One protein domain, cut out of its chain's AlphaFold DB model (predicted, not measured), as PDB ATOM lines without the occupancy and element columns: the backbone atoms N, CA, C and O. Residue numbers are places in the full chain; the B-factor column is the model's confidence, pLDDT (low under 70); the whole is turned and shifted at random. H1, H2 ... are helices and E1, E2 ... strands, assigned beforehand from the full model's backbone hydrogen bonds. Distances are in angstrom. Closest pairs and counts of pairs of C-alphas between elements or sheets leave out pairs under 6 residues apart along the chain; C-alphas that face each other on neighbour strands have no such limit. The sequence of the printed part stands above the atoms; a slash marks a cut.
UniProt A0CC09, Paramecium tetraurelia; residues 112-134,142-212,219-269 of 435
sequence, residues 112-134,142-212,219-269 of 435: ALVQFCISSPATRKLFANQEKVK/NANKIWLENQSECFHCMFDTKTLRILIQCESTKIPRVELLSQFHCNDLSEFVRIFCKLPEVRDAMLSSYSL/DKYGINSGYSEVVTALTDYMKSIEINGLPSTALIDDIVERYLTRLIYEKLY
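This is residues 112 to 134, 142 to 212 and 219 to 269 of the 435 residues of a protein of Paramecium tetraurelia (UniProt A0CC09). A short ribbon of two strands, E1 and E2, sits in the middle, between a long, splayed helical hairpin, H8 and H9, and a loose cluster of short helices, H1, H3, H4 and H5. H6 packs on E1, H8 packs on E2, and the small H2 lies far out beyond H1. The printed part has 145 residues, with nine named helices and two named strands in the order E1 H1 H2 E2 H3 H4 H5 H6 H7 H8 H9; the sheet, E1 - E2, is antiparallel, and the class is mostly helix. The whole is compact, with a radius of gyration of the C-alphas of 16.8 A and spans of 51 by 43 by 29 A; residues 240 to 245 stick out.

Find C-alpha 116 at (75.123, -25.039, 70.971); from there E1, residues 116 to 119, runs 9.8 A to C-alpha 119. Its partner E2, residues 147 to 150, is 10.2 A long. Next look at the short helices: H1 is residues 121 to 127, H2 residues 131 to 134, H3 residues 155 to 158, H4 residues 161 to 167 and H5 residues 177 to 181. H6, residues 189 to 196, measures 10.2 A, and H7, residues 200 to 208, measures 11.2 A. H8, residues 223 to 240, starts with C-alpha 223 at (73.274, -35.333, 60.539) and runs 25.9 A. H9, residues 249 to 268, is the longest helix at 28.3 A and ends with C-alpha 268 at (85.600, -37.887, 59.222).

Begin with E1 and E2, antiparallel at 150 degrees between their directions, where you will find N 117 and O 149 within hydrogen-bond range at 2.8 A and N 147 and O 119 at 3.0 A. Residues 116 to 117 of E1 also make a short antiparallel pairing with residues 185 to 186. E1 and H6 have 4 pairs of C-alphas within 8 A, the closest being those of Ile 118 and Phe 196, 7.1 A apart. E2 and H8 have 3 such pairs, the closest being the C-alphas of Leu 148 and Gly 226 at 6.5 A. H8 and H9 form a helical hairpin: they touch at a steep tilt of 44 degrees, opposite ways, H8 with residues 231 to 239 alone, and their closest C-alphas are those of Thr 235 and Asp 253, 5.8 A apart. H6 is close to but not clearly touching H9, with the C-alphas of Val 193 and Ile 264 closest at 6.3 A. H7 is close to but not clearly touching H8, with the C-alphas of Val 202 and Ile 223 closest at 6.5 A. Among the short helices, H4 and H5 touch, with the C-alphas of Thr 161 and Arg 177 closest at 5.6 A. H1 is close to but not clearly touching H4, with the C-alphas of Thr 123 and Leu 167 closest at 6.5 A. H3 and E1 are near each other, with 6 pairs of C-alphas within 10 A. H2 and H9 are apart. In H4, H5, H6, H7 and H8 every O i to N i+4 pair is within hydrogen-bond range; H1 has 2 of 3 and H9 15 of 16, while H2 and H3 are too short for such a pair.

The two C-alphas farthest apart are those of Glu 171 and Gly 245, at 52.4 A. Two cuts break the printed part: residues 135 to 141 are missing, with C-alphas 134 and 142 13.6 A apart, and residues 213 to 218, with C-alphas 212 and 219 16.3 A apart. Of the links that are printed whole, none is long. The mean pLDDT of the printed part is 79.4, and you will find values under 70 at residues 128 to 134, 142, 206 to 212, 219 and 242 to 250.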
ATOM      1  N   ALA A 112      83.667 -16.741  66.928       78.50
ATOM      2  CA  ALA A 112      82.223 -16.845  67.035       78.50
ATOM      3  C   ALA A 112      81.857 -17.686  68.261       78.50
ATOM      4  O   ALA A 112      82.268 -18.843  68.403       78.50
ATOM      5  N   LEU A 113      81.050 -17.106  69.148       77.56
ATOM      6  CA  LEU A 113      80.500 -17.824  70.289       77.56
ATOM      7  C   LEU A 113      79.367 -18.721  69.805       77.56
ATOM      8  O   LEU A 113      78.206 -18.326  69.717       77.56
ATOM      9  N   VAL A 114      79.730 -19.955  69.493       77.38
ATOM     10  CA  VAL A 114      78.802 -20.993  69.070       77.38
ATOM     11  C   VAL A 114      78.271 -21.666  70.328       77.38
ATOM     12  O   VAL A 114      78.862 -22.631  70.776       77.38
ATOM     13  N   GLN A 115      77.191 -21.158  70.930       87.06
ATOM     14  CA  GLN A 115      76.613 -21.717  72.164       87.06
ATOM     15  C   GLN A 115      75.562 -22.799  71.879       87.06
ATOM     16  O   GLN A 115      74.390 -22.674  72.252       87.06
ATOM     17  N   PHE A 116      75.993 -23.895  71.252       88.75
ATOM     18  CA  PHE A 116      75.123 -25.039  70.971       88.75
ATOM     19  C   PHE A 116      75.311 -26.184  71.959       88.75
ATOM     20  O   PHE A 116      76.398 -26.455  72.460       88.75
ATOM     21  N   CYS A 117      74.229 -26.906  72.201       89.94
ATOM     22  CA  CYS A 117      74.227 -28.211  72.826       89.94
ATOM     23  C   CYS A 117      73.878 -29.262  71.768       89.94
ATOM     24  O   CYS A 117      72.795 -29.215  71.186       89.94
ATOM     25  N   ILE A 118      74.768 -30.234  71.556       90.75
ATOM     26  CA  ILE A 118      74.573 -31.343  70.620       90.75
ATOM     27  C   ILE A 118      74.104 -32.575  71.378       90.75
ATOM     28  O   ILE A 118      74.667 -32.951  72.406       90.75
ATOM     29  N   SER A 119      73.065 -33.234  70.871       88.06
ATOM     30  CA  SER A 119      72.525 -34.449  71.489       88.06
ATOM     31  C   SER A 119      72.300 -35.545  70.480       88.06
ATOM     32  O   SER A 119      71.641 -35.334  69.463       88.06
ATOM     33  N   SER A 120      72.797 -36.736  70.802       87.38
ATOM     34  CA  SER A 120      72.613 -37.896  69.946       87.38
ATOM     35  C   SER A 120      71.198 -38.480  70.052       87.38
ATOM     36  O   SER A 120      70.585 -38.425  71.129       87.38
ATOM     37  N   PRO A 121      70.691 -39.115  68.979       84.75
ATOM     38  CA  PRO A 121      69.497 -39.955  69.027       84.75
ATOM     39  C   PRO A 121      69.512 -40.960  70.181       84.75
ATOM     40  O   PRO A 121      68.513 -41.111  70.885       84.75
ATOM     41  N   ALA A 122      70.647 -41.627  70.427       82.62
ATOM     42  CA  ALA A 122      70.776 -42.564  71.543       82.62
ATOM     43  C   ALA A 122      70.531 -41.887  72.903       82.62
ATOM     44  O   ALA A 122      69.750 -42.389  73.715       82.62
ATOM     45  N   THR A 123      71.125 -40.709  73.120       82.19
ATOM     46  CA  THR A 123      70.938 -39.907  74.340       82.19
ATOM     47  C   THR A 123      69.466 -39.535  74.513       82.19
ATOM     48  O   THR A 123      68.895 -39.715  75.585       82.19
ATOM     49  N   ARG A 124      68.804 -39.087  73.441       77.50
ATOM     50  CA  ARG A 124      67.387 -38.691  73.467       77.50
ATOM     51  C   ARG A 124      66.444 -39.871  73.711       77.50
ATOM     52  O   ARG A 124      65.489 -39.729  74.475       77.50
ATOM     53  N   LYS A 125      66.717 -41.048  73.138       79.81
ATOM     54  CA  LYS A 125      65.926 -42.273  73.376       79.81
ATOM     55  C   LYS A 125      65.944 -42.705  74.837       79.81
ATOM     56  O   LYS A 125      64.907 -43.123  75.350       79.81
ATOM     57  N   LEU A 126      67.078 -42.552  75.521       76.56
ATOM     58  CA  LEU A 126      67.161 -42.803  76.964       76.56
ATOM     59  C   LEU A 126      66.220 -41.881  77.765       76.56
ATOM     60  O   LEU A 126      65.743 -42.271  78.831       76.56
ATOM     61  N   PHE A 127      65.900 -40.696  77.237       71.19
ATOM     62  CA  PHE A 127      65.099 -39.679  77.921       71.19
ATOM     63  C   PHE A 127      63.631 -39.594  77.539       71.19
ATOM     64  O   PHE A 127      62.841 -39.145  78.368       71.19
ATOM     65  N   ALA A 128      63.236 -40.043  76.347       68.38
ATOM     66  CA  ALA A 128      61.831 -40.055  75.927       68.38
ATOM     67  C   ALA A 128      60.914 -40.803  76.924       68.38
ATOM     68  O   ALA A 128      59.713 -40.545  77.008       68.38
ATOM     69  N   ASN A 129      61.498 -41.688  77.738       65.00
ATOM     70  CA  ASN A 129      60.803 -42.459  78.762       65.00
ATOM     71  C   ASN A 129      60.665 -41.742  80.123       65.00
ATOM     72  O   ASN A 129      59.992 -42.275  81.003       65.00
ATOM     73  N   GLN A 130      61.249 -40.553  80.327       67.88
ATOM     74  CA  GLN A 130      61.167 -39.824  81.602       67.88
ATOM     75  C   GLN A 130      59.998 -38.824  81.646       67.88
ATOM     76  O   GLN A 130      59.835 -37.985  80.763       67.88
ATOM     77  N   GLU A 131      59.205 -38.857  82.723       57.16
ATOM     78  CA  GLU A 131      57.995 -38.027  82.878       57.16
ATOM     79  C   GLU A 131      58.259 -36.514  82.846       57.16
ATOM     80  O   GLU A 131      57.462 -35.771  82.280       57.16
ATOM     81  N   LYS A 132      59.409 -36.056  83.365       61.19
ATOM     82  CA  LYS A 132      59.803 -34.631  83.368       61.19
ATOM     83  C   LYS A 132      59.993 -34.033  81.967       61.19
ATOM     84  O   LYS A 132      59.958 -32.817  81.819       61.19
ATOM     85  N   VAL A 133      60.206 -34.871  80.952       59.66
ATOM     86  CA  VAL A 133      60.375 -34.445  79.552       59.66
ATOM     87  C   VAL A 133      59.016 -34.270  78.868       59.66
ATOM     88  O   VAL A 133      58.867 -33.406  78.012       59.66
ATOM     89  N   LYS A 134      57.995 -35.023  79.296       57.91
ATOM     90  CA  LYS A 134      56.646 -34.994  78.706       57.91
ATOM     91  C   LYS A 134      55.877 -33.700  79.003       57.91
ATOM     92  O   LYS A 134      54.921 -33.396  78.303       57.91
ATOM     93  N   ASN A 142      61.395 -35.825  67.035       65.81
ATOM     94  CA  ASN A 142      61.914 -36.960  66.287       65.81
ATOM     95  C   ASN A 142      63.166 -37.471  67.012       65.81
ATOM     96  O   ASN A 142      64.287 -37.077  66.696       65.81
ATOM     97  N   ALA A 143      62.965 -38.355  67.994       70.56
ATOM     98  CA  ALA A 143      64.013 -38.954  68.828       70.56
ATOM     99  C   ALA A 143      65.054 -39.769  68.035       70.56
ATOM    100  O   ALA A 143      65.993 -40.315  68.615       70.56
ATOM    101  N   ASN A 144      64.876 -39.893  66.720       78.31
ATOM    102  CA  ASN A 144      65.819 -40.547  65.831       78.31
ATOM    103  C   ASN A 144      66.834 -39.582  65.203       78.31
ATOM    104  O   ASN A 144      67.754 -40.073  64.562       78.31
ATOM    105  N   LYS A 145      66.707 -38.260  65.400       84.00
ATOM    106  CA  LYS A 145      67.611 -37.250  64.827       84.00
ATOM    107  C   LYS A 145      68.559 -36.633  65.862       84.00
ATOM    108  O   LYS A 145      68.240 -36.592  67.050       84.00
ATOM    109  N   ILE A 146      69.728 -36.182  65.407       85.38
ATOM    110  CA  ILE A 146      70.651 -35.323  66.150       85.38
ATOM    111  C   ILE A 146      69.946 -33.997  66.401       85.38
ATOM    112  O   ILE A 146      69.213 -33.502  65.548       85.38
ATOM    113  N   TRP A 147      70.132 -33.469  67.603       84.12
ATOM    114  CA  TRP A 147      69.507 -32.231  68.044       84.12
ATOM    115  C   TRP A 147      70.558 -31.186  68.366       84.12
ATOM    116  O   TRP A 147      71.514 -31.483  69.092       84.12
ATOM    117  N   LEU A 148      70.308 -29.975  67.881       86.38
ATOM    118  CA  LEU A 148      71.036 -28.768  68.217       86.38
ATOM    119  C   LEU A 148      70.086 -27.818  68.941       86.38
ATOM    120  O   LEU A 148      69.001 -27.508  68.464       86.38
ATOM    121  N   GLU A 149      70.476 -27.398  70.136       86.62
ATOM    122  CA  GLU A 149      69.706 -26.467  70.963       86.62
ATOM    123  C   GLU A 149      70.636 -25.393  71.522       86.62
ATOM    124  O   GLU A 149      71.841 -25.612  71.651       86.62
ATOM    125  N   ASN A 150      70.079 -24.253  71.932       86.75
ATOM    126  CA  ASN A 150      70.829 -23.291  72.732       86.75
ATOM    127  C   ASN A 150      71.230 -23.936  74.071       86.75
ATOM    128  O   ASN A 150      70.400 -24.553  74.742       86.75
ATOM    129  N   GLN A 151      72.490 -23.782  74.487       88.94
ATOM    130  CA  GLN A 151      72.972 -24.321  75.763       88.94
ATOM    131  C   GLN A 151      72.117 -23.908  76.972       88.94
ATOM    132  O   GLN A 151      71.923 -24.710  77.887       88.94
ATOM    133  N   SER A 152      71.614 -22.668  76.996       85.38
ATOM    134  CA  SER A 152      70.846 -22.141  78.134       85.38
ATOM    135  C   SER A 152      69.464 -22.789  78.269       85.38
ATOM    136  O   SER A 152      68.923 -22.887  79.371       85.38
ATOM    137  N   GLU A 153      68.927 -23.294  77.161       83.94
ATOM    138  CA  GLU A 153      67.595 -23.892  77.079       83.94
ATOM    139  C   GLU A 153      67.632 -25.414  76.935       83.94
ATOM    140  O   GLU A 153      66.583 -26.064  76.967       83.94
ATOM    141  N   CYS A 154      68.829 -25.993  76.810       86.56
ATOM    142  CA  CYS A 154      68.964 -27.408  76.535       86.56
ATOM    143  C   CYS A 154      68.424 -28.271  77.684       86.56
ATOM    144  O   CYS A 154      68.559 -27.981  78.879       86.56
ATOM    145  N   PHE A 155      67.848 -29.410  77.318       81.50
ATOM    146  CA  PHE A 155      67.354 -30.406  78.272       81.50
ATOM    147  C   PHE A 155      68.448 -30.908  79.235       81.50
ATOM    148  O   PHE A 155      68.130 -31.205  80.383       81.50
ATOM    149  N   HIS A 156      69.732 -30.954  78.842       86.44
ATOM    150  CA  HIS A 156      70.821 -31.364  79.743       86.44
ATOM    151  C   HIS A 156      70.929 -30.467  80.986       86.44
ATOM    152  O   HIS A 156      71.203 -30.965  82.084       86.44
ATOM    153  N   CYS A 157      70.632 -29.171  80.853       86.00
ATOM    154  CA  CYS A 157      70.600 -28.236  81.975       86.00
ATOM    155  C   CYS A 157      69.526 -28.590  83.018       86.00
ATOM    156  O   CYS A 157      69.678 -28.225  84.184       86.00
ATOM    157  N   MET A 158      68.494 -29.354  82.645       81.62
ATOM    158  CA  MET A 158      67.380 -29.736  83.519       81.62
ATOM    159  C   MET A 158      67.644 -30.993  84.364       81.62
ATOM    160  O   MET A 158      66.946 -31.226  85.353       81.62
ATOM    161  N   PHE A 159      68.620 -31.824  83.992       82.00
ATOM    162  CA  PHE A 159      68.905 -33.081  84.694       82.00
ATOM    163  C   PHE A 159      69.886 -32.890  85.834       82.00
ATOM    164  O   PHE A 159      70.703 -31.983  85.792       82.00
ATOM    165  N   ASP A 160      69.858 -33.749  86.851       86.56
ATOM    166  CA  ASP A 160      70.860 -33.733  87.916       86.56
ATOM    167  C   ASP A 160      72.188 -34.380  87.467       86.56
ATOM    168  O   ASP A 160      72.284 -35.061  86.443       86.56
ATOM    169  N   THR A 161      73.253 -34.163  88.240       87.19
ATOM    170  CA  THR A 161      74.596 -34.696  87.943       87.19
ATOM    171  C   THR A 161      74.607 -36.227  87.877       87.19
ATOM    172  O   THR A 161      75.379 -36.809  87.119       87.19
ATOM    173  N   LYS A 162      73.739 -36.894  88.650       87.38
ATOM    174  CA  LYS A 162      73.612 -38.356  88.650       87.38
ATOM    175  C   LYS A 162      73.070 -38.862  87.314       87.38
ATOM    176  O   LYS A 162      73.640 -39.791  86.751       87.38
ATOM    177  N   THR A 163      72.018 -38.237  86.796       84.94
ATOM    178  CA  THR A 163      71.422 -38.611  85.510       84.94
ATOM    179  C   THR A 163      72.385 -38.334  84.359       84.94
ATOM    180  O   THR A 163      72.563 -39.198  83.507       84.94
ATOM    181  N   LEU A 164      73.090 -37.195  84.372       85.56
ATOM    182  CA  LEU A 164      74.102 -36.880  83.354       85.56
ATOM    183  C   LEU A 164      75.234 -37.919  83.296       85.56
ATOM    184  O   LEU A 164      75.665 -38.293  82.210       85.56
ATOM    185  N   ARG A 165      75.688 -38.438  84.446       86.69
ATOM    186  CA  ARG A 165      76.712 -39.500  84.495       86.69
ATOM    187  C   ARG A 165      76.263 -40.793  83.828       86.69
ATOM    188  O   ARG A 165      77.069 -41.423  83.151       86.69
ATOM    189  N   ILE A 166      74.993 -41.162  83.993       85.06
ATOM    190  CA  ILE A 166      74.421 -42.353  83.350       85.06
ATOM    191  C   ILE A 166      74.481 -42.207  81.823       85.06
ATOM    192  O   ILE A 166      74.831 -43.166  81.142       85.06
ATOM    193  N   LEU A 167      74.213 -41.011  81.286       77.81
ATOM    194  CA  LEU A 167      74.236 -40.773  79.837       77.81
ATOM    195  C   LEU A 167      75.604 -40.974  79.214       77.81
ATOM    196  O   LEU A 167      75.727 -41.643  78.195       77.81
ATOM    197  N   ILE A 168      76.626 -40.384  79.828       81.62
ATOM    198  CA  ILE A 168      77.989 -40.461  79.305       81.62
ATOM    199  C   ILE A 168      78.690 -41.757  79.727       81.62
ATOM    200  O   ILE A 168      79.895 -41.882  79.531       81.62
ATOM    201  N   GLN A 169      77.957 -42.692  80.348       82.94
ATOM    202  CA  GLN A 169      78.478 -43.950  80.887       82.94
ATOM    203  C   GLN A 169      79.681 -43.731  81.823       82.94
ATOM    204  O   GLN A 169      80.659 -44.474  81.806       82.94
ATOM    205  N   CYS A 170      79.618 -42.685  82.651       81.88
ATOM    206  CA  CYS A 170      80.683 -42.328  83.579       81.88
ATOM    207  C   CYS A 170      80.387 -42.845  84.988       81.88
ATOM    208  O   CYS A 170      79.539 -42.311  85.703       81.88
ATOM    209  N   GLU A 171      81.175 -43.819  85.438       83.19
ATOM    210  CA  GLU A 171      81.073 -44.390  86.788       83.19
ATOM    211  C   GLU A 171      81.700 -43.495  87.874       83.19
ATOM    212  O   GLU A 171      81.412 -43.636  89.063       83.19
ATOM    213  N   SER A 172      82.541 -42.531  87.484       85.50
ATOM    214  CA  SER A 172      83.218 -41.643  88.430       85.50
ATOM    215  C   SER A 172      82.250 -40.655  89.083       85.50
ATOM    216  O   SER A 172      81.633 -39.806  88.435       85.50
ATOM    217  N   THR A 173      82.179 -40.696  90.414       83.38
ATOM    218  CA  THR A 173      81.383 -39.757  91.215       83.38
ATOM    219  C   THR A 173      82.065 -38.406  91.435       83.38
ATOM    220  O   THR A 173      81.433 -37.488  91.965       83.38
ATOM    221  N   LYS A 174      83.329 -38.269  91.019       88.75
ATOM    222  CA  LYS A 174      84.157 -37.078  91.259       88.75
ATOM    223  C   LYS A 174      84.053 -36.021  90.160       88.75
ATOM    224  O   LYS A 174      84.455 -34.889  90.397       88.75
ATOM    225  N   ILE A 175      83.505 -36.366  88.993       86.31
ATOM    226  CA  ILE A 175      83.426 -35.430  87.868       86.31
ATOM    227  C   ILE A 175      82.374 -34.346  88.167       86.31
ATOM    228  O   ILE A 175      81.218 -34.694  88.474       86.31
ATOM    229  N   PRO A 176      82.749 -33.052  88.115       89.81
ATOM    230  CA  PRO A 176      81.838 -31.938  88.322       89.81
ATOM    231  C   PRO A 176      80.847 -31.811  87.162       89.81
ATOM    232  O   PRO A 176      81.121 -32.184  86.024       89.81
ATOM    233  N   ARG A 177      79.677 -31.227  87.442       88.75
ATOM    234  CA  ARG A 177      78.595 -31.060  86.457       88.75
ATOM    235  C   ARG A 177      79.049 -30.351  85.178       88.75
ATOM    236  O   ARG A 177      78.649 -30.763  84.099       88.75
ATOM    237  N   VAL A 178      79.867 -29.308  85.308       88.12
ATOM    238  CA  VAL A 178      80.366 -28.518  84.172       88.12
ATOM    239  C   VAL A 178      81.145 -29.400  83.192       88.12
ATOM    240  O   VAL A 178      80.927 -29.328  81.988       88.12
ATOM    241  N   GLU A 179      81.977 -30.305  83.705       86.81
ATOM    242  CA  GLU A 179      82.756 -31.231  82.879       86.81
ATOM    243  C   GLU A 179      81.866 -32.294  82.212       86.81
ATOM    244  O   GLU A 179      82.098 -32.656  81.062       86.81
ATOM    245  N   LEU A 180      80.782 -32.728  82.866       87.56
ATOM    246  CA  LEU A 180      79.781 -33.600  82.230       87.56
ATOM    247  C   LEU A 180      79.061 -32.891  81.073       87.56
ATOM    248  O   LEU A 180      78.864 -33.489  80.019       87.56
ATOM    249  N   LEU A 181      78.681 -31.622  81.258       88.62
ATOM    250  CA  LEU A 181      78.001 -30.833  80.226       88.62
ATOM    251  C   LEU A 181      78.916 -30.539  79.030       88.62
ATOM    252  O   LEU A 181      78.429 -30.536  77.906       88.62
ATOM    253  N   SER A 182      80.233 -30.412  79.233       88.75
ATOM    254  CA  SER A 182      81.226 -30.229  78.150       88.75
ATOM    255  C   SER A 182      81.318 -31.397  77.146       88.75
ATOM    256  O   SER A 182      81.994 -31.308  76.117       88.75
ATOM    257  N   GLN A 183      80.646 -32.519  77.432       88.25
ATOM    258  CA  GLN A 183      80.487 -33.619  76.477       88.25
ATOM    259  C   GLN A 183      79.412 -33.334  75.418       88.25
ATOM    260  O   GLN A 183      79.420 -33.969  74.369       88.25
ATOM    261  N   PHE A 184      78.518 -32.380  75.683       90.25
ATOM    262  CA  PHE A 184      77.376 -32.032  74.832       90.25
ATOM    263  C   PHE A 184      77.404 -30.562  74.401       90.25
ATOM    264  O   PHE A 184      77.002 -30.230  73.290       90.25
ATOM    265  N   HIS A 185      77.857 -29.678  75.288       92.69
ATOM    266  CA  HIS A 185      77.907 -28.240  75.079       92.69
ATOM    267  C   HIS A 185      79.173 -27.860  74.322       92.69
ATOM    268  O   HIS A 185      80.271 -28.279  74.681       92.69
ATOM    269  N   CYS A 186      78.988 -27.042  73.299       91.38
ATOM    270  CA  CYS A 186      80.025 -26.440  72.482       91.38
ATOM    271  C   CYS A 186      79.987 -24.951  72.770       91.38
ATOM    272  O   CYS A 186      78.905 -24.381  72.681       91.38
ATOM    273  N   ASN A 187      81.106 -24.348  73.149       88.00
ATOM    274  CA  ASN A 187      81.232 -22.906  73.372       88.00
ATOM    275  C   ASN A 187      81.851 -22.190  72.169       88.00
ATOM    276  O   ASN A 187      81.713 -20.977  72.022       88.00
ATOM    277  N   ASP A 188      82.530 -22.958  71.321       87.56
ATOM    278  CA  ASP A 188      83.157 -22.514  70.094       87.56
ATOM    279  C   ASP A 188      83.013 -23.586  69.002       87.56
ATOM    280  O   ASP A 188      82.544 -24.714  69.224       87.56
ATOM    281  N   LEU A 189      83.427 -23.222  67.792       86.00
ATOM    282  CA  LEU A 189      83.362 -24.101  66.635       86.00
ATOM    283  C   LEU A 189      84.282 -25.332  66.753       86.00
ATOM    284  O   LEU A 189      83.958 -26.407  66.246       86.00
ATOM    285  N   SER A 190      85.423 -25.212  67.431       86.19
ATOM    286  CA  SER A 190      86.358 -26.325  67.622       86.19
ATOM    287  C   SER A 190      85.742 -27.407  68.512       86.19
ATOM    288  O   SER A 190      85.817 -28.602  68.204       86.19
ATOM    289  N   GLU A 191      85.056 -26.998  69.581       89.56
ATOM    290  CA  GLU A 191      84.274 -27.879  70.440       89.56
ATOM    291  C   GLU A 191      83.108 -28.510  69.686       89.56
ATOM    292  O   GLU A 191      82.912 -29.721  69.823       89.56
ATOM    293  N   PHE A 192      82.407 -27.748  68.838       89.44
ATOM    294  CA  PHE A 192      81.375 -28.297  67.957       89.44
ATOM    295  C   PHE A 192      81.936 -29.417  67.083       89.44
ATOM    296  O   PHE A 192      81.467 -30.552  67.173       89.44
ATOM    297  N   VAL A 193      82.989 -29.148  66.303       87.44
ATOM    298  CA  VAL A 193      83.608 -30.151  65.422       87.44
ATOM    299  C   VAL A 193      84.062 -31.365  66.233       87.44
ATOM    300  O   VAL A 193      83.828 -32.508  65.835       87.44
ATOM    301  N   ARG A 194      84.668 -31.146  67.407       89.81
ATOM    302  CA  ARG A 194      85.122 -32.216  68.302       89.81
ATOM    303  C   ARG A 194      83.972 -33.089  68.805       89.81
ATOM    304  O   ARG A 194      84.148 -34.305  68.869       89.81
ATOM    305  N   ILE A 195      82.865 -32.500  69.253       90.44
ATOM    306  CA  ILE A 195      81.722 -33.229  69.823       90.44
ATOM    307  C   ILE A 195      80.939 -33.911  68.702       90.44
ATOM    308  O   ILE A 195      80.727 -35.120  68.764       90.44
ATOM    309  N   PHE A 196      80.604 -33.172  67.644       89.25
ATOM    310  CA  PHE A 196      79.861 -33.666  66.488       89.25
ATOM    311  C   PHE A 196      80.552 -34.870  65.837       89.25
ATOM    312  O   PHE A 196      79.944 -35.926  65.687       89.25
ATOM    313  N   CYS A 197      81.857 -34.776  65.552       87.69
ATOM    314  CA  CYS A 197      82.598 -35.874  64.919       87.69
ATOM    315  C   CYS A 197      82.779 -37.106  65.826       87.69
ATOM    316  O   CYS A 197      83.145 -38.175  65.340       87.69
ATOM    317  N   LYS A 198      82.564 -36.974  67.142       89.00
ATOM    318  CA  LYS A 198      82.618 -38.094  68.096       89.00
ATOM    319  C   LYS A 198      81.289 -38.833  68.225       89.00
ATOM    320  O   LYS A 198      81.275 -39.901  68.840       89.00
ATOM    321  N   LEU A 199      80.197 -38.295  67.682       87.81
ATOM    322  CA  LEU A 199      78.900 -38.951  67.759       87.81
ATOM    323  C   LEU A 199      78.942 -40.296  67.014       87.81
ATOM    324  O   LEU A 199      79.348 -40.328  65.846       87.81
ATOM    325  N   PRO A 200      78.511 -41.400  67.655       84.44
ATOM    326  CA  PRO A 200      78.418 -42.700  67.004       84.44
ATOM    327  C   PRO A 200      77.598 -42.634  65.724       84.44
ATOM    328  O   PRO A 200      78.015 -43.192  64.727       84.44
ATOM    329  N   GLU A 201      76.501 -41.877  65.710       85.06
ATOM    330  CA  GLU A 201      75.624 -41.730  64.552       85.06
ATOM    331  C   GLU A 201      76.316 -41.036  63.376       85.06
ATOM    332  O   GLU A 201      76.129 -41.448  62.236       85.06
ATOM    333  N   VAL A 202      77.159 -40.030  63.637       82.38
ATOM    334  CA  VAL A 202      77.949 -39.345  62.599       82.38
ATOM    335  C   VAL A 202      78.981 -40.305  62.010       82.38
ATOM    336  O   VAL A 202      79.098 -40.433  60.790       82.38
ATOM    337  N   ARG A 203      79.687 -41.049  62.866       77.06
ATOM    338  CA  ARG A 203      80.643 -42.072  62.428       77.06
ATOM    339  C   ARG A 203      79.950 -43.214  61.682       77.06
ATOM    340  O   ARG A 203      80.437 -43.651  60.644       77.06
ATOM    341  N   ASP A 204      78.816 -43.679  62.186       75.25
ATOM    342  CA  ASP A 204      78.029 -44.758  61.609       75.25
ATOM    343  C   ASP A 204      77.418 -44.322  60.294       75.25
ATOM    344  O   ASP A 204      77.452 -45.099  59.358       75.25
ATOM    345  N   ALA A 205      76.925 -43.098  60.139       71.31
ATOM    346  CA  ALA A 205      76.467 -42.615  58.843       71.31
ATOM    347  C   ALA A 205      77.623 -42.517  57.853       71.31
ATOM    348  O   ALA A 205      77.455 -42.906  56.700       71.31
ATOM    349  N   MET A 206      78.812 -42.103  58.297       66.88
ATOM    350  CA  MET A 206      80.001 -42.142  57.453       66.88
ATOM    351  C   MET A 206      80.375 -43.575  57.063       66.88
ATOM    352  O   MET A 206      80.744 -43.782  55.919       66.88
ATOM    353  N   LEU A 207      80.212 -44.584  57.925       62.28
ATOM    354  CA  LEU A 207      80.598 -45.978  57.639       62.28
ATOM    355  C   LEU A 207      79.498 -46.845  56.984       62.28
ATOM    356  O   LEU A 207      79.803 -47.722  56.179       62.28
ATOM    357  N   SER A 208      78.227 -46.632  57.316       55.84
ATOM    358  CA  SER A 208      77.083 -47.494  56.961       55.84
ATOM    359  C   SER A 208      76.494 -47.178  55.588       55.84
ATOM    360  O   SER A 208      76.083 -48.090  54.874       55.84
ATOM    361  N   SER A 209      76.579 -45.925  55.138       50.66
ATOM    362  CA  SER A 209      76.192 -45.525  53.774       50.66
ATOM    363  C   SER A 209      77.176 -45.996  52.688       50.66
ATOM    364  O   SER A 209      77.067 -45.610  51.533       50.66
ATOM    365  N   TYR A 210      78.131 -46.867  53.031       50.97
ATOM    366  CA  TYR A 210      78.891 -47.656  52.058       50.97
ATOM    367  C   TYR A 210      78.198 -48.991  51.705       50.97
ATOM    368  O   TYR A 210      78.708 -49.747  50.882       50.97
ATOM    369  N   SER A 211      77.031 -49.316  52.274       43.22
ATOM    370  CA  SER A 211      76.281 -50.538  51.942       43.22
ATOM    371  C   SER A 211      75.332 -50.344  50.747       43.22
ATOM    372  O   SER A 211      74.519 -49.427  50.728       43.22
ATOM    373  N   LEU A 212      75.412 -51.255  49.768       42.84
ATOM    374  CA  LEU A 212      74.755 -51.279  48.439       42.84
ATOM    375  C   LEU A 212      73.208 -51.204  48.432       42.84
ATOM    376  O   LEU A 212      72.614 -51.286  47.362       42.84
ATOM    377  N   ASP A 219      68.946 -38.855  55.439       69.06
ATOM    378  CA  ASP A 219      69.348 -38.311  56.731       69.06
ATOM    379  C   ASP A 219      68.715 -38.995  57.964       69.06
ATOM    380  O   ASP A 219      68.117 -38.351  58.835       69.06
ATOM    381  N   LYS A 220      68.841 -40.332  58.040       74.88
ATOM    382  CA  LYS A 220      68.274 -41.186  59.106       74.88
ATOM    383  C   LYS A 220      68.471 -40.622  60.516       74.88
ATOM    384  O   LYS A 220      67.580 -40.748  61.357       74.88
ATOM    385  N   TYR A 221      69.639 -40.032  60.760       80.94
ATOM    386  CA  TYR A 221      70.035 -39.487  62.052       80.94
ATOM    387  C   TYR A 221      70.017 -37.959  62.114       80.94
ATOM    388  O   TYR A 221      70.466 -37.420  63.115       80.94
ATOM    389  N   GLY A 222      69.504 -37.232  61.119       79.44
ATOM    390  CA  GLY A 222      69.480 -35.762  61.171       79.44
ATOM    391  C   GLY A 222      70.869 -35.106  61.143       79.44
ATOM    392  O   GLY A 222      71.032 -34.018  61.684       79.44
ATOM    393  N   ILE A 223      71.883 -35.791  60.616       81.19
ATOM    394  CA  ILE A 223      73.274 -35.333  60.539       81.19
ATOM    395  C   ILE A 223      73.396 -34.176  59.561       81.19
ATOM    396  O   ILE A 223      73.991 -33.163  59.916       81.19
ATOM    397  N   ASN A 224      72.823 -34.319  58.362       75.94
ATOM    398  CA  ASN A 224      72.865 -33.265  57.352       75.94
ATOM    399  C   ASN A 224      72.046 -32.063  57.828       75.94
ATOM    400  O   ASN A 224      72.544 -30.946  57.791       75.94
ATOM    401  N   SER A 225      70.851 -32.300  58.384       78.56
ATOM    402  CA  SER A 225      70.029 -31.249  59.003       78.56
ATOM    403  C   SER A 225      70.796 -30.494  60.089       78.56
ATOM    404  O   SER A 225      70.869 -29.271  60.050       78.56
ATOM    405  N   GLY A 226      71.422 -31.213  61.028       79.69
ATOM    406  CA  GLY A 226      72.194 -30.589  62.099       79.69
ATOM    407  C   GLY A 226      73.415 -29.827  61.575       79.69
ATOM    408  O   GLY A 226      73.691 -28.715  62.014       79.69
ATOM    409  N   TYR A 227      74.138 -30.378  60.600       83.44
ATOM    410  CA  TYR A 227      75.245 -29.668  59.961       83.44
ATOM    411  C   TYR A 227      74.775 -28.360  59.302       83.44
ATOM    412  O   TYR A 227      75.346 -27.302  59.575       83.44
ATOM    413  N   SER A 228      73.697 -28.407  58.513       81.06
ATOM    414  CA  SER A 228      73.129 -27.236  57.837       81.06
ATOM    415  C   SER A 228      72.605 -26.177  58.809       81.06
ATOM    416  O   SER A 228      72.745 -24.985  58.539       81.06
ATOM    417  N   GLU A 229      72.058 -26.575  59.962       83.25
ATOM    418  CA  GLU A 229      71.651 -25.646  61.026       83.25
ATOM    419  C   GLU A 229      72.848 -24.859  61.581       83.25
ATOM    420  O   GLU A 229      72.754 -23.643  61.761       83.25
ATOM    421  N   VAL A 230      73.999 -25.512  61.794       84.56
ATOM    422  CA  VAL A 230      75.217 -24.821  62.256       84.56
ATOM    423  C   VAL A 230      75.798 -23.916  61.182       84.56
ATOM    424  O   VAL A 230      76.175 -22.788  61.498       84.56
ATOM    425  N   VAL A 231      75.853 -24.376  59.928       84.50
ATOM    426  CA  VAL A 231      76.280 -23.534  58.799       84.50
ATOM    427  C   VAL A 231      75.405 -22.285  58.724       84.50
ATOM    428  O   VAL A 231      75.937 -21.183  58.717       84.50
ATOM    429  N   THR A 232      74.080 -22.440  58.773       85.38
ATOM    430  CA  THR A 232      73.128 -21.317  58.744       85.38
ATOM    431  C   THR A 232      73.370 -20.347  59.899       85.38
ATOM    432  O   THR A 232      73.514 -19.151  59.670       85.38
ATOM    433  N   ALA A 233      73.501 -20.843  61.133       84.62
ATOM    434  CA  ALA A 233      73.718 -19.976  62.289       84.62
ATOM    435  C   ALA A 233      75.052 -19.212  62.232       84.62
ATOM    436  O   ALA A 233      75.117 -18.043  62.610       84.62
ATOM    437  N   LEU A 234      76.120 -19.856  61.754       84.88
ATOM    438  CA  LEU A 234      77.417 -19.206  61.560       84.88
ATOM    439  C   LEU A 234      77.364 -18.174  60.443       84.88
ATOM    440  O   LEU A 234      77.899 -17.081  60.588       84.88
ATOM    441  N   THR A 235      76.696 -18.503  59.348       86.00
ATOM    442  CA  THR A 235      76.456 -17.594  58.237       86.00
ATOM    443  C   THR A 235      75.683 -16.355  58.684       86.00
ATOM    444  O   THR A 235      76.091 -15.239  58.367       86.00
ATOM    445  N   ASP A 236      74.608 -16.522  59.455       85.50
ATOM    446  CA  ASP A 236      73.820 -15.410  59.997       85.50
ATOM    447  C   ASP A 236      74.654 -14.546  60.948       85.50
ATOM    448  O   ASP A 236      74.607 -13.315  60.879       85.50
ATOM    449  N   TYR A 237      75.485 -15.177  61.784       84.19
ATOM    450  CA  TYR A 237      76.457 -14.473  62.615       84.19
ATOM    451  C   TYR A 237      77.441 -13.662  61.764       84.19
ATOM    452  O   TYR A 237      77.592 -12.464  61.994       84.19
ATOM    453  N   MET A 238      78.047 -14.257  60.734       81.06
ATOM    454  CA  MET A 238      78.996 -13.561  59.859       81.06
ATOM    455  C   MET A 238      78.344 -12.412  59.084       81.06
ATOM    456  O   MET A 238      78.951 -11.354  58.948       81.06
ATOM    457  N   LYS A 239      77.092 -12.574  58.639       83.12
ATOM    458  CA  LYS A 239      76.295 -11.507  58.006       83.12
ATOM    459  C   LYS A 239      75.981 -10.357  58.967       83.12
ATOM    460  O   LYS A 239      75.787  -9.232  58.515       83.12
ATOM    461  N   SER A 240      75.917 -10.627  60.272       80.56
ATOM    462  CA  SER A 240      75.672  -9.605  61.298       80.56
ATOM    463  C   SER A 240      76.908  -8.771  61.651       80.56
ATOM    464  O   SER A 240      76.767  -7.696  62.234       80.56
ATOM    465  N   ILE A 241      78.113  -9.235  61.301       77.31
ATOM    466  CA  ILE A 241      79.347  -8.485  61.530       77.31
ATOM    467  C   ILE A 241      79.549  -7.507  60.369       77.31
ATOM    468  O   ILE A 241      79.707  -7.907  59.216       77.31
ATOM    469  N   GLU A 242      79.616  -6.211  60.673       61.91
ATOM    470  CA  GLU A 242      80.061  -5.188  59.722       61.91
ATOM    471  C   GLU A 242      81.577  -5.311  59.482       61.91
ATOM    472  O   GLU A 242      82.385  -4.584  60.060       61.91
ATOM    473  N   ILE A 243      81.995  -6.260  58.641       64.31
ATOM    474  CA  ILE A 243      83.382  -6.316  58.156       64.31
ATOM    475  C   ILE A 243      83.477  -5.426  56.913       64.31
ATOM    476  O   ILE A 243      82.763  -5.619  55.930       64.31
ATOM    477  N   ASN A 244      84.366  -4.435  56.934       56.72
ATOM    478  CA  ASN A 244      84.610  -3.586  55.767       56.72
ATOM    479  C   ASN A 244      85.071  -4.437  54.571       56.72
ATOM    480  O   ASN A 244      86.058  -5.163  54.672       56.72
ATOM    481  N   GLY A 245      84.376  -4.320  53.436       59.84
ATOM    482  CA  GLY A 245      84.676  -5.112  52.238       59.84
ATOM    483  C   GLY A 245      84.115  -6.536  52.269       59.84
ATOM    484  O   GLY A 245      84.609  -7.381  51.525       59.84
ATOM    485  N   LEU A 246      83.110  -6.803  53.116       59.34
ATOM    486  CA  LEU A 246      82.406  -8.083  53.140       59.34
ATOM    487  C   LEU A 246      81.933  -8.434  51.717       59.34
ATOM    488  O   LEU A 246      81.319  -7.593  51.048       59.34
ATOM    489  N   PRO A 247      82.218  -9.649  51.233       62.53
ATOM    490  CA  PRO A 247      81.721 -10.067  49.939       62.53
ATOM    491  C   PRO A 247      80.193 -10.222  49.954       62.53
ATOM    492  O   PRO A 247      79.550 -10.143  51.002       62.53
ATOM    493  N   SER A 248      79.592 -10.429  48.778       68.06
ATOM    494  CA  SER A 248      78.146 -10.648  48.662       68.06
ATOM    495  C   SER A 248      77.669 -11.769  49.595       68.06
ATOM    496  O   SER A 248      78.415 -12.695  49.918       68.06
ATOM    497  N   THR A 249      76.403 -11.714  50.015       68.44
ATOM    498  CA  THR A 249      75.812 -12.690  50.948       68.44
ATOM    499  C   THR A 249      75.999 -14.140  50.503       68.44
ATOM    500  O   THR A 249      76.270 -14.987  51.342       68.44
ATOM    501  N   ALA A 250      75.924 -14.411  49.198       65.81
ATOM    502  CA  ALA A 250      76.145 -15.740  48.632       65.81
ATOM    503  C   ALA A 250      77.589 -16.244  48.813       65.81
ATOM    504  O   ALA A 250      77.807 -17.437  48.996       65.81
ATOM    505  N   LEU A 251      78.582 -15.349  48.793       72.00
ATOM    506  CA  LEU A 251      79.978 -15.732  48.999       72.00
ATOM    507  C   LEU A 251      80.264 -16.046  50.475       72.00
ATOM    508  O   LEU A 251      81.092 -16.901  50.765       72.00
ATOM    509  N   ILE A 252      79.567 -15.397  51.413       76.12
ATOM    510  CA  ILE A 252      79.677 -15.712  52.849       76.12
ATOM    511  C   ILE A 252      79.215 -17.144  53.116       76.12
ATOM    512  O   ILE A 252      79.919 -17.880  53.807       76.12
ATOM    513  N   ASP A 253      78.070 -17.530  52.545       76.44
ATOM    514  CA  ASP A 253      77.491 -18.869  52.696       76.44
ATOM    515  C   ASP A 253      78.514 -19.941  52.282       76.44
ATOM    516  O   ASP A 253      78.836 -20.848  53.052       76.44
ATOM    517  N   ASP A 254      79.111 -19.757  51.106       73.75
ATOM    518  CA  ASP A 254      80.101 -20.664  50.535       73.75
ATOM    519  C   ASP A 254      81.434 -20.679  51.316       73.75
ATOM    520  O   ASP A 254      82.028 -21.740  51.520       73.75
ATOM    521  N   ILE A 255      81.914 -19.539  51.833       76.31
ATOM    522  CA  ILE A 255      83.132 -19.520  52.667       76.31
ATOM    523  C   ILE A 255      82.899 -20.274  53.986       76.31
ATOM    524  O   ILE A 255      83.745 -21.082  54.387       76.31
ATOM    525  N   VAL A 256      81.774 -20.028  54.667       81.88
ATOM    526  CA  VAL A 256      81.441 -20.694  55.938       81.88
ATOM    527  C   VAL A 256      81.309 -22.200  55.728       81.88
ATOM    528  O   VAL A 256      81.923 -22.978  56.467       81.88
ATOM    529  N   GLU A 257      80.575 -22.621  54.697       79.62
ATOM    530  CA  GLU A 257      80.400 -24.034  54.373       79.62
ATOM    531  C   GLU A 257      81.737 -24.709  54.045       79.62
ATOM    532  O   GLU A 257      82.041 -25.774  54.597       79.62
ATOM    533  N   ARG A 258      82.578 -24.097  53.201       77.75
ATOM    534  CA  ARG A 258      83.892 -24.658  52.850       77.75
ATOM    535  C   ARG A 258      84.809 -24.763  54.060       77.75
ATOM    536  O   ARG A 258      85.496 -25.780  54.218       77.75
ATOM    537  N   TYR A 259      84.797 -23.763  54.940       81.62
ATOM    538  CA  TYR A 259      85.589 -23.785  56.164       81.62
ATOM    539  C   TYR A 259      85.146 -24.911  57.110       81.62
ATOM    540  O   TYR A 259      85.988 -25.718  57.522       81.62
ATOM    541  N   LEU A 260      83.842 -25.027  57.402       81.25
ATOM    542  CA  LEU A 260      83.305 -26.095  58.256       81.25
ATOM    543  C   LEU A 260      83.558 -27.479  57.657       81.25
ATOM    544  O   LEU A 260      84.048 -28.375  58.352       81.25
ATOM    545  N   THR A 261      83.274 -27.636  56.361       79.00
ATOM    546  CA  THR A 261      83.478 -28.889  55.625       79.00
ATOM    547  C   THR A 261      84.925 -29.331  55.761       79.00
ATOM    548  O   THR A 261      85.175 -30.484  56.086       79.00
ATOM    549  N   ARG A 262      85.894 -28.418  55.606       80.81
ATOM    550  CA  ARG A 262      87.321 -28.733  55.762       80.81
ATOM    551  C   ARG A 262      87.662 -29.224  57.171       80.81
ATOM    552  O   ARG A 262      88.405 -30.195  57.302       80.81
ATOM    553  N   LEU A 263      87.135 -28.584  58.217       81.75
ATOM    554  CA  LEU A 263      87.389 -28.994  59.605       81.75
ATOM    555  C   LEU A 263      86.842 -30.394  59.900       81.75
ATOM    556  O   LEU A 263      87.508 -31.198  60.557       81.75
ATOM    557  N   ILE A 264      85.644 -30.691  59.397       82.19
ATOM    558  CA  ILE A 264      85.002 -31.995  59.563       82.19
ATOM    559  C   ILE A 264      85.681 -33.053  58.687       82.19
ATOM    560  O   ILE A 264      85.911 -34.171  59.151       82.19
ATOM    561  N   TYR A 265      86.068 -32.707  57.458       79.94
ATOM    562  CA  TYR A 265      86.743 -33.593  56.508       79.94
ATOM    563  C   TYR A 265      88.010 -34.203  57.114       79.94
ATOM    564  O   TYR A 265      88.183 -35.417  57.085       79.94
ATOM    565  N   GLU A 266      88.845 -33.395  57.775       76.94
ATOM    566  CA  GLU A 266      90.057 -33.865  58.470       76.94
ATOM    567  C   GLU A 266      89.784 -34.909  59.571       76.94
ATOM    568  O   GLU A 266      90.673 -35.676  59.957       76.94
ATOM    569  N   LYS A 267      88.565 -34.929  60.121       79.69
ATOM    570  CA  LYS A 267      88.161 -35.840  61.199       79.69
ATOM    571  C   LYS A 267      87.390 -37.052  60.698       79.69
ATOM    572  O   LYS A 267      87.540 -38.125  61.282       79.69
ATOM    573  N   LEU A 268      86.559 -36.880  59.671       78.38
ATOM    574  CA  LEU A 268      85.600 -37.887  59.222       78.38
ATOM    575  C   LEU A 268      85.991 -38.579  57.918       78.38
ATOM    576  O   LEU A 268      85.592 -39.726  57.719       78.38
ATOM    577  N   TYR A 269      86.748 -37.921  57.036       82.12
ATOM    578  CA  TYR A 269      87.092 -38.518  55.753       82.12
ATOM    579  C   TYR A 269      88.031 -39.723  55.948       82.12
ATOM    580  O   TYR A 269      88.997 -39.635  56.720       82.12
TER     581      TYR A 269